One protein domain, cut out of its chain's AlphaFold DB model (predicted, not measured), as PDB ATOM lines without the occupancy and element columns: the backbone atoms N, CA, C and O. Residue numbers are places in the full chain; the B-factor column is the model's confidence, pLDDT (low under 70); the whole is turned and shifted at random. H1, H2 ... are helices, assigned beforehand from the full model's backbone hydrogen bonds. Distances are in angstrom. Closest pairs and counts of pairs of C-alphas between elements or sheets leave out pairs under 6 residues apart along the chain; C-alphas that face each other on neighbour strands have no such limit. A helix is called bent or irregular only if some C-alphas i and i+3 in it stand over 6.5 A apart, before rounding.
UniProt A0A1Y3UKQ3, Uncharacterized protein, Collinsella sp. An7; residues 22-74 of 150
ATOM      1  N   SER A  22     166.740 286.244 260.102       92.06
ATOM      2  CA  SER A  22     167.667 285.155 260.380       92.06
ATOM      3  C   SER A  22     168.960 285.693 261.026       92.06
ATOM      4  O   SER A  22     169.369 286.822 260.726       92.06
ATOM      5  N   PRO A  23     169.653 284.904 261.872       94.88
ATOM      6  CA  PRO A  23     170.974 285.273 262.389       94.88
ATOM      7  C   PRO A  23     171.971 285.652 261.282       94.88
ATOM      8  O   PRO A  23     172.769 286.574 261.452       94.88
ATOM      9  N   GLU A  24     171.885 284.985 260.128       96.12
ATOM     10  CA  GLU A  24     172.670 285.293 258.931       96.12
ATOM     11  C   GLU A  24     172.389 286.716 258.416       96.12
ATOM     12  O   GLU A  24     173.318 287.497 258.200       96.12
ATOM     13  N   ASP A  25     171.115 287.095 258.276       96.12
ATOM     14  CA  ASP A  25     170.732 288.428 257.804       96.12
ATOM     15  C   ASP A  25     171.099 289.528 258.800       96.12
ATOM     16  O   ASP A  25     171.463 290.630 258.382       96.12
ATOM     17  N   LEU A  26     171.019 289.246 260.103       96.12
ATOM     18  CA  LEU A  26     171.490 290.159 261.146       96.12
ATOM     19  C   LEU A  26     173.006 290.366 261.048       96.12
ATOM     20  O   LEU A  26     173.480 291.499 261.144       96.12
ATOM     21  N   CYS A  27     173.769 289.303 260.784       97.62
ATOM     22  CA  CYS A  27     175.211 289.387 260.569       97.62
ATOM     23  C   CYS A  27     175.568 290.232 259.337       97.62
ATOM     24  O   CYS A  27     176.439 291.102 259.417       97.62
ATOM     25  N   VAL A  28     174.872 290.024 258.213       98.06
ATOM     26  CA  VAL A  28     175.069 290.832 256.999       98.06
ATOM     27  C   VAL A  28     174.748 292.302 257.269       98.06
ATOM     28  O   VAL A  28     175.577 293.156 256.950       98.06
ATOM     29  N   SER A  29     173.612 292.608 257.910       97.44
ATOM     30  CA  SER A  29     173.277 293.987 258.302       97.44
ATOM     31  C   SER A  29     174.352 294.596 259.188       97.44
ATOM     32  O   SER A  29     174.807 295.701 258.918       97.44
ATOM     33  N   TRP A  30     174.825 293.869 260.199       97.31
ATOM     34  CA  TRP A  30     175.878 294.355 261.083       97.31
ATOM     35  C   TRP A  30     177.170 294.690 260.312       97.31
ATOM     36  O   TRP A  30     177.738 295.766 260.501       97.31
ATOM     37  N   LEU A  31     177.603 293.840 259.373       97.94
ATOM     38  CA  LEU A  31     178.779 294.106 258.534       97.94
ATOM     39  C   LEU A  31     178.601 295.320 257.609       97.94
ATOM     40  O   LEU A  31     179.540 296.102 257.427       97.94
ATOM     41  N   VAL A  32     177.424 295.480 257.010       98.00
ATOM     42  CA  VAL A  32     177.140 296.573 256.067       98.00
ATOM     43  C   VAL A  32     176.954 297.892 256.814       98.00
ATOM     44  O   VAL A  32     177.643 298.869 256.532       98.00
ATOM     45  N   GLU A  33     176.073 297.917 257.807       97.44
ATOM     46  CA  GLU A  33     175.649 299.133 258.505       97.44
ATOM     47  C   GLU A  33     176.705 299.625 259.500       97.44
ATOM     48  O   GLU A  33     176.964 300.824 259.582       97.44
ATOM     49  N   THR A  34     177.353 298.715 260.238       96.81
ATOM     50  CA  THR A  34     178.341 299.094 261.268       96.81
ATOM     51  C   THR A  34     179.748 299.214 260.692       96.81
ATOM     52  O   THR A  34     180.514 300.093 261.090       96.81
ATOM     53  N   HIS A  35     180.112 298.335 259.753       96.31
ATOM     54  CA  HIS A  35     181.476 298.260 259.227       96.31
ATOM     55  C   HIS A  35     181.632 298.776 257.796       96.31
ATOM     56  O   HIS A  35     182.765 298.830 257.315       96.31
ATOM     57  N   GLY A  36     180.550 299.195 257.133       96.88
ATOM     58  CA  GLY A  36     180.596 299.755 255.780       96.88
ATOM     59  C   GLY A  36     181.014 298.742 254.717       96.88
ATOM     60  O   GLY A  36     181.601 299.125 253.706       96.88
ATOM     61  N   CYS A  37     180.788 297.449 254.961       96.88
ATOM     62  CA  CYS A  37     181.113 296.418 253.984       96.88
ATOM     63  C   CYS A  37     180.165 296.483 252.780       96.88
ATOM     64  O   CYS A  37     178.976 296.757 252.928       96.88
ATOM     65  N   ASP A  38     180.674 296.142 251.594       95.81
ATOM     66  CA  ASP A  38     179.822 295.909 250.428       95.81
ATOM     67  C   ASP A  38     179.016 294.614 250.606       95.81
ATOM     68  O   ASP A  38     179.593 293.529 250.738       95.81
ATOM     69  N   GLU A  39     177.687 294.730 250.591       97.38
ATOM     70  CA  GLU A  39     176.771 293.607 250.805       97.38
ATOM     71  C   GLU A  39     176.990 292.479 249.789       97.38
ATOM     72  O   GLU A  39     177.045 291.307 250.167       97.38
ATOM     73  N   GLY A  40     177.174 292.821 248.509       96.94
ATOM     74  CA  GLY A  40     177.370 291.851 247.431       96.94
ATOM     75  C   GLY A  40     178.629 291.001 247.616       96.94
ATOM     76  O   GLY A  40     178.649 289.830 247.232       96.94
ATOM     77  N   ARG A  41     179.665 291.557 248.254       95.81
ATOM     78  CA  ARG A  41     180.898 290.837 248.597       95.81
ATOM     79  C   ARG A  41     180.767 289.986 249.853       95.81
ATOM     80  O   ARG A  41     181.333 288.894 249.878       95.81
ATOM     81  N   VAL A  42     180.077 290.464 250.892       97.56
ATOM     82  CA  VAL A  42     180.024 289.748 252.183       97.56
ATOM     83  C   VAL A  42     178.907 288.718 252.258       97.56
ATOM     84  O   VAL A  42     179.146 287.640 252.795       97.56
ATOM     85  N   ARG A  43     177.729 288.982 251.684       98.12
ATOM     86  CA  ARG A  43     176.562 288.091 251.767       98.12
ATOM     87  C   ARG A  43     176.861 286.635 251.370       98.12
ATOM     88  O   ARG A  43     176.559 285.757 252.174       98.12
ATOM     89  N   PRO A  44     177.493 286.324 250.218       98.00
ATOM     90  CA  PRO A  44     177.786 284.929 249.872       98.00
ATOM     91  C   PRO A  44     178.783 284.261 250.832       98.00
ATOM     92  O   PRO A  44     178.707 283.053 251.050       98.00
ATOM     93  N   LEU A  45     179.704 285.030 251.422       98.19
ATOM     94  CA  LEU A  45     180.686 284.518 252.381       98.19
ATOM     95  C   LEU A  45     180.040 284.241 253.740       98.19
ATOM     96  O   LEU A  45     180.309 283.207 254.342       98.19
ATOM     97  N   VAL A  46     179.156 285.130 254.195       98.19
ATOM     98  CA  VAL A  46     178.374 284.941 255.422       98.19
ATOM     99  C   VAL A  46     177.463 283.720 255.279       98.19
ATOM    100  O   VAL A  46     177.528 282.826 256.117       98.19
ATOM    101  N   ALA A  47     176.732 283.588 254.169       98.00
ATOM    102  CA  ALA A  47     175.913 282.405 253.886       98.00
ATOM    103  C   ALA A  47     176.723 281.097 253.918       98.00
ATOM    104  O   ALA A  47     176.261 280.057 254.392       98.00
ATOM    105  N   GLN A  48     177.960 281.127 253.413       98.12
ATOM    106  CA  GLN A  48     178.857 279.980 253.497       98.12
ATOM    107  C   GLN A  48     179.274 279.684 254.945       98.12
ATOM    108  O   GLN A  48     179.271 278.516 255.333       98.12
ATOM    109  N   LEU A  49     179.607 280.705 255.742       98.06
ATOM    110  CA  LEU A  49     179.968 280.538 257.152       98.06
ATOM    111  C   LEU A  49     178.825 279.907 257.953       98.06
ATOM    112  O   LEU A  49     179.047 278.890 258.599       98.06
ATOM    113  N   TYR A  50     177.604 280.432 257.845       97.56
ATOM    114  CA  TYR A  50     176.434 279.903 258.562       97.56
ATOM    115  C   TYR A  50     176.015 278.500 258.098       97.56
ATOM    116  O   TYR A  50     175.385 277.753 258.840       97.56
ATOM    117  N   ARG A  51     176.397 278.087 256.882       97.25
ATOM    118  CA  ARG A  51     176.216 276.701 256.424       97.25
ATOM    119  C   ARG A  51     177.265 275.745 256.995       97.25
ATOM    120  O   ARG A  51     176.982 274.563 257.169       97.25
ATOM    121  N   GLN A  52     178.496 276.218 257.173       97.00
ATOM    122  CA  GLN A  52     179.643 275.388 257.557       97.00
ATOM    123  C   GLN A  52     179.852 275.313 259.071       97.00
ATOM    124  O   GLN A  52     180.385 274.317 259.559       97.00
ATOM    125  N   PHE A  53     179.453 276.356 259.792       95.62
ATOM    126  CA  PHE A  53     179.659 276.540 261.221       95.62
ATOM    127  C   PHE A  53     178.314 276.798 261.910       95.62
ATOM    128  O   PHE A  53     177.353 277.210 261.270       95.62
ATOM    129  N   GLY A  54     178.240 276.564 263.224       94.19
ATOM    130  CA  GLY A  54     177.078 276.986 264.012       94.19
ATOM    131  C   GLY A  54     177.021 278.509 264.162       94.19
ATOM    132  O   GLY A  54     178.056 279.167 264.079       94.19
ATOM    133  N   ASP A  55     175.833 279.054 264.437       95.25
ATOM    134  CA  ASP A  55     175.548 280.500 264.414       95.25
ATOM    135  C   ASP A  55     176.578 281.369 265.150       95.25
ATOM    136  O   ASP A  55     176.992 282.403 264.630       95.25
ATOM    137  N   ALA A  56     177.020 280.950 266.339       94.44
ATOM    138  CA  ALA A  56     177.989 281.703 267.137       94.44
ATOM    139  C   ALA A  56     179.370 281.785 266.461       94.44
ATOM    140  O   ALA A  56     179.903 282.875 266.264       94.44
ATOM    141  N   GLU A  57     179.920 280.643 266.045       96.38
ATOM    142  CA  GLU A  57     181.228 280.564 265.380       96.38
ATOM    143  C   GLU A  57     181.183 281.217 263.989       96.38
ATOM    144  O   GLU A  57     182.123 281.901 263.582       96.38
ATOM    145  N   ALA A  58     180.072 281.042 263.265       97.44
ATOM    146  CA  ALA A  58     179.840 281.693 261.983       97.44
ATOM    147  C   ALA A  58     179.854 283.219 262.134       97.44
ATOM    148  O   ALA A  58     180.546 283.901 261.373       97.44
ATOM    149  N   PHE A  59     179.147 283.745 263.140       97.25
ATOM    150  CA  PHE A  59     179.133 285.170 263.443       97.25
ATOM    151  C   PHE A  59     180.526 285.682 263.811       97.25
ATOM    152  O   PHE A  59     180.965 286.687 263.257       97.25
ATOM    153  N   ASP A  60     181.244 284.988 264.698       96.69
ATOM    154  CA  ASP A  60     182.594 285.382 265.099       96.69
ATOM    155  C   ASP A  60     183.537 285.436 263.894       96.69
ATOM    156  O   ASP A  60     184.128 286.482 263.618       96.69
ATOM    157  N   ARG A  61     183.587 284.384 263.073       97.62
ATOM    158  CA  ARG A  61     184.387 284.375 261.835       97.62
ATOM    159  C   ARG A  61     183.978 285.459 260.851       97.62
ATOM    160  O   ARG A  61     184.847 286.054 260.211       97.62
ATOM    161  N   ALA A  62     182.686 285.760 260.738       97.44
ATOM    162  CA  ALA A  62     182.196 286.805 259.849       97.44
ATOM    163  C   ALA A  62     182.727 288.192 260.242       97.44
ATOM    164  O   ALA A  62     182.983 289.009 259.356       97.44
ATOM    165  N   LYS A  63     183.016 288.448 261.529       96.00
ATOM    166  CA  LYS A  63     183.664 289.699 261.977       96.00
ATOM    167  C   LYS A  63     185.005 289.936 261.292       96.00
ATOM    168  O   LYS A  63     185.357 291.085 261.020       96.00
ATOM    169  N   ALA A  64     185.739 288.875 260.948       96.75
ATOM    170  CA  ALA A  64     186.999 289.004 260.226       96.75
ATOM    171  C   ALA A  64     186.808 289.632 258.835       96.75
ATOM    172  O   ALA A  64     187.708 290.325 258.369       96.75
ATOM    173  N   LEU A  65     185.638 289.488 258.193       97.06
ATOM    174  CA  LEU A  65     185.352 290.081 256.878       97.06
ATOM    175  C   LEU A  65     185.446 291.614 256.886       97.06
ATOM    176  O   LEU A  65     185.858 292.201 255.883       97.06
ATOM    177  N   ALA A  66     185.183 292.266 258.024       96.56
ATOM    178  CA  ALA A  66     185.377 293.708 258.178       96.56
ATOM    179  C   ALA A  66     186.849 294.125 257.983       96.56
ATOM    180  O   ALA A  66     187.126 295.222 257.494       96.56
ATOM    181  N   CYS A  67     187.809 293.240 258.285       95.94
ATOM    182  CA  CYS A  67     189.230 293.481 258.025       95.94
ATOM    183  C   CYS A  67     189.573 293.490 256.527       95.94
ATOM    184  O   CYS A  67     190.570 294.103 256.149       95.94
ATOM    185  N   PHE A  68     188.771 292.842 255.679       96.56
ATOM    186  CA  PHE A  68     188.992 292.767 254.230       96.56
ATOM    187  C   PHE A  68     188.201 293.832 253.473       96.56
ATOM    188  O   PHE A  68     188.709 294.402 252.506       96.56
ATOM    189  N   TYR A  69     186.959 294.079 253.897       95.56
ATOM    190  CA  TYR A  69     185.971 294.798 253.091       95.56
ATOM    191  C   TYR A  69     185.306 295.983 253.791       95.56
ATOM    192  O   TYR A  69     184.532 296.679 253.144       95.56
ATOM    193  N   GLY A  70     185.590 296.222 255.074       94.38
ATOM    194  CA  GLY A  70     185.013 297.351 255.799       94.38
ATOM    195  C   GLY A  70     185.677 298.693 255.477       94.38
ATOM    196  O   GLY A  70     186.729 298.762 254.841       94.38
ATOM    197  N   THR A  71     185.117 299.777 256.013       94.75
ATOM    198  CA  THR A  71     185.620 301.156 255.854       94.75
ATOM    199  C   THR A  71     187.085 301.311 256.274       94.75
ATOM    200  O   THR A  71     187.846 302.056 255.660       94.75
ATOM    201  N   HIS A  72     187.504 300.577 257.309       91.31
ATOM    202  CA  HIS A  72     188.883 300.547 257.811       91.31
ATOM    203  C   HIS A  72     189.595 299.228 257.479       91.31
ATOM    204  O   HIS A  72     190.392 298.721 258.287       91.31
ATOM    205  N   ALA A  73     189.281 298.670 256.304       93.31
ATOM    206  CA  ALA A  73     189.915 297.473 255.778       93.31
ATOM    207  C   ALA A  73     191.440 297.600 255.784       93.31
ATOM    208  O   ALA A  73     192.032 298.657 255.552       93.31
ATOM    209  N   ILE A  74     192.086 296.477 256.048       94.00
ATOM    210  CA  ILE A  74     193.531 296.364 256.094       94.00
ATOM    211  C   ILE A  74     194.022 296.329 254.656       94.00
ATOM    212  O   ILE A  74     193.701 295.407 253.911       94.00
TER     213      ILE A  74
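What this domain is: This is residues 22 to 74 of the 150 residues of an uncharacterized protein of Collinsella sp. An7 (UniProt A0A1Y3UKQ3). Three helices, H1, H2 and H3, run alternately opposite ways in a small bundle, their centres a triangle; short H4 follows H3 near the end where H1 stops and H2 starts. The printed part has 53 residues, with H1 to H4 in chain order and no named strand: all helix. It is compact, radius of gyration of the C-alphas 9.8 A, spanning 27 by 18 by 15 A.

How they stand to each other: H1, residues 23 to 34, touches H2, residues 39 to 52, in a hairpin at a shallow tilt of 33 degrees, only just short of steep; the closest C-alphas, Val 32 and Glu 39, are 6.1 A apart. H2 and H3, residues 55 to 63, touch in another hairpin at 36 degrees, only just steep; the closest C-alphas, Leu 49 and Ala 58, are 5.0 A apart. H3 touches H1, the same way at a shallow 22 degrees; the closest C-alphas, Cys 27 and Phe 59, are 6.4 A apart. H4, residues 65 to 69, only just touches H2, through its residues 41 to 42 alone, with 3 pairs of C-alphas within 8 A; the closest, Val 42 and Leu 65, are 7.1 A apart. Every O i to N i+4 pair is within hydrogen-bond range in H1, H3 and H4, and 8 of 10 in H2.

Where its parts are: H1 begins at C-alpha 23 (170.974, 285.273, 262.389) and is 15.7 A long; H2 is 19.6 A, H3 12.5 A. H2 is only just irregular: C-alphas 41 and 44 are 6.8 A apart. H4 ends at C-alpha 69 (185.971, 294.798, 253.091), 6.1 A from its first.

The domain as a whole: The printed part has no cut, its three links are tight, and no printed residue is under 70 in pLDDT.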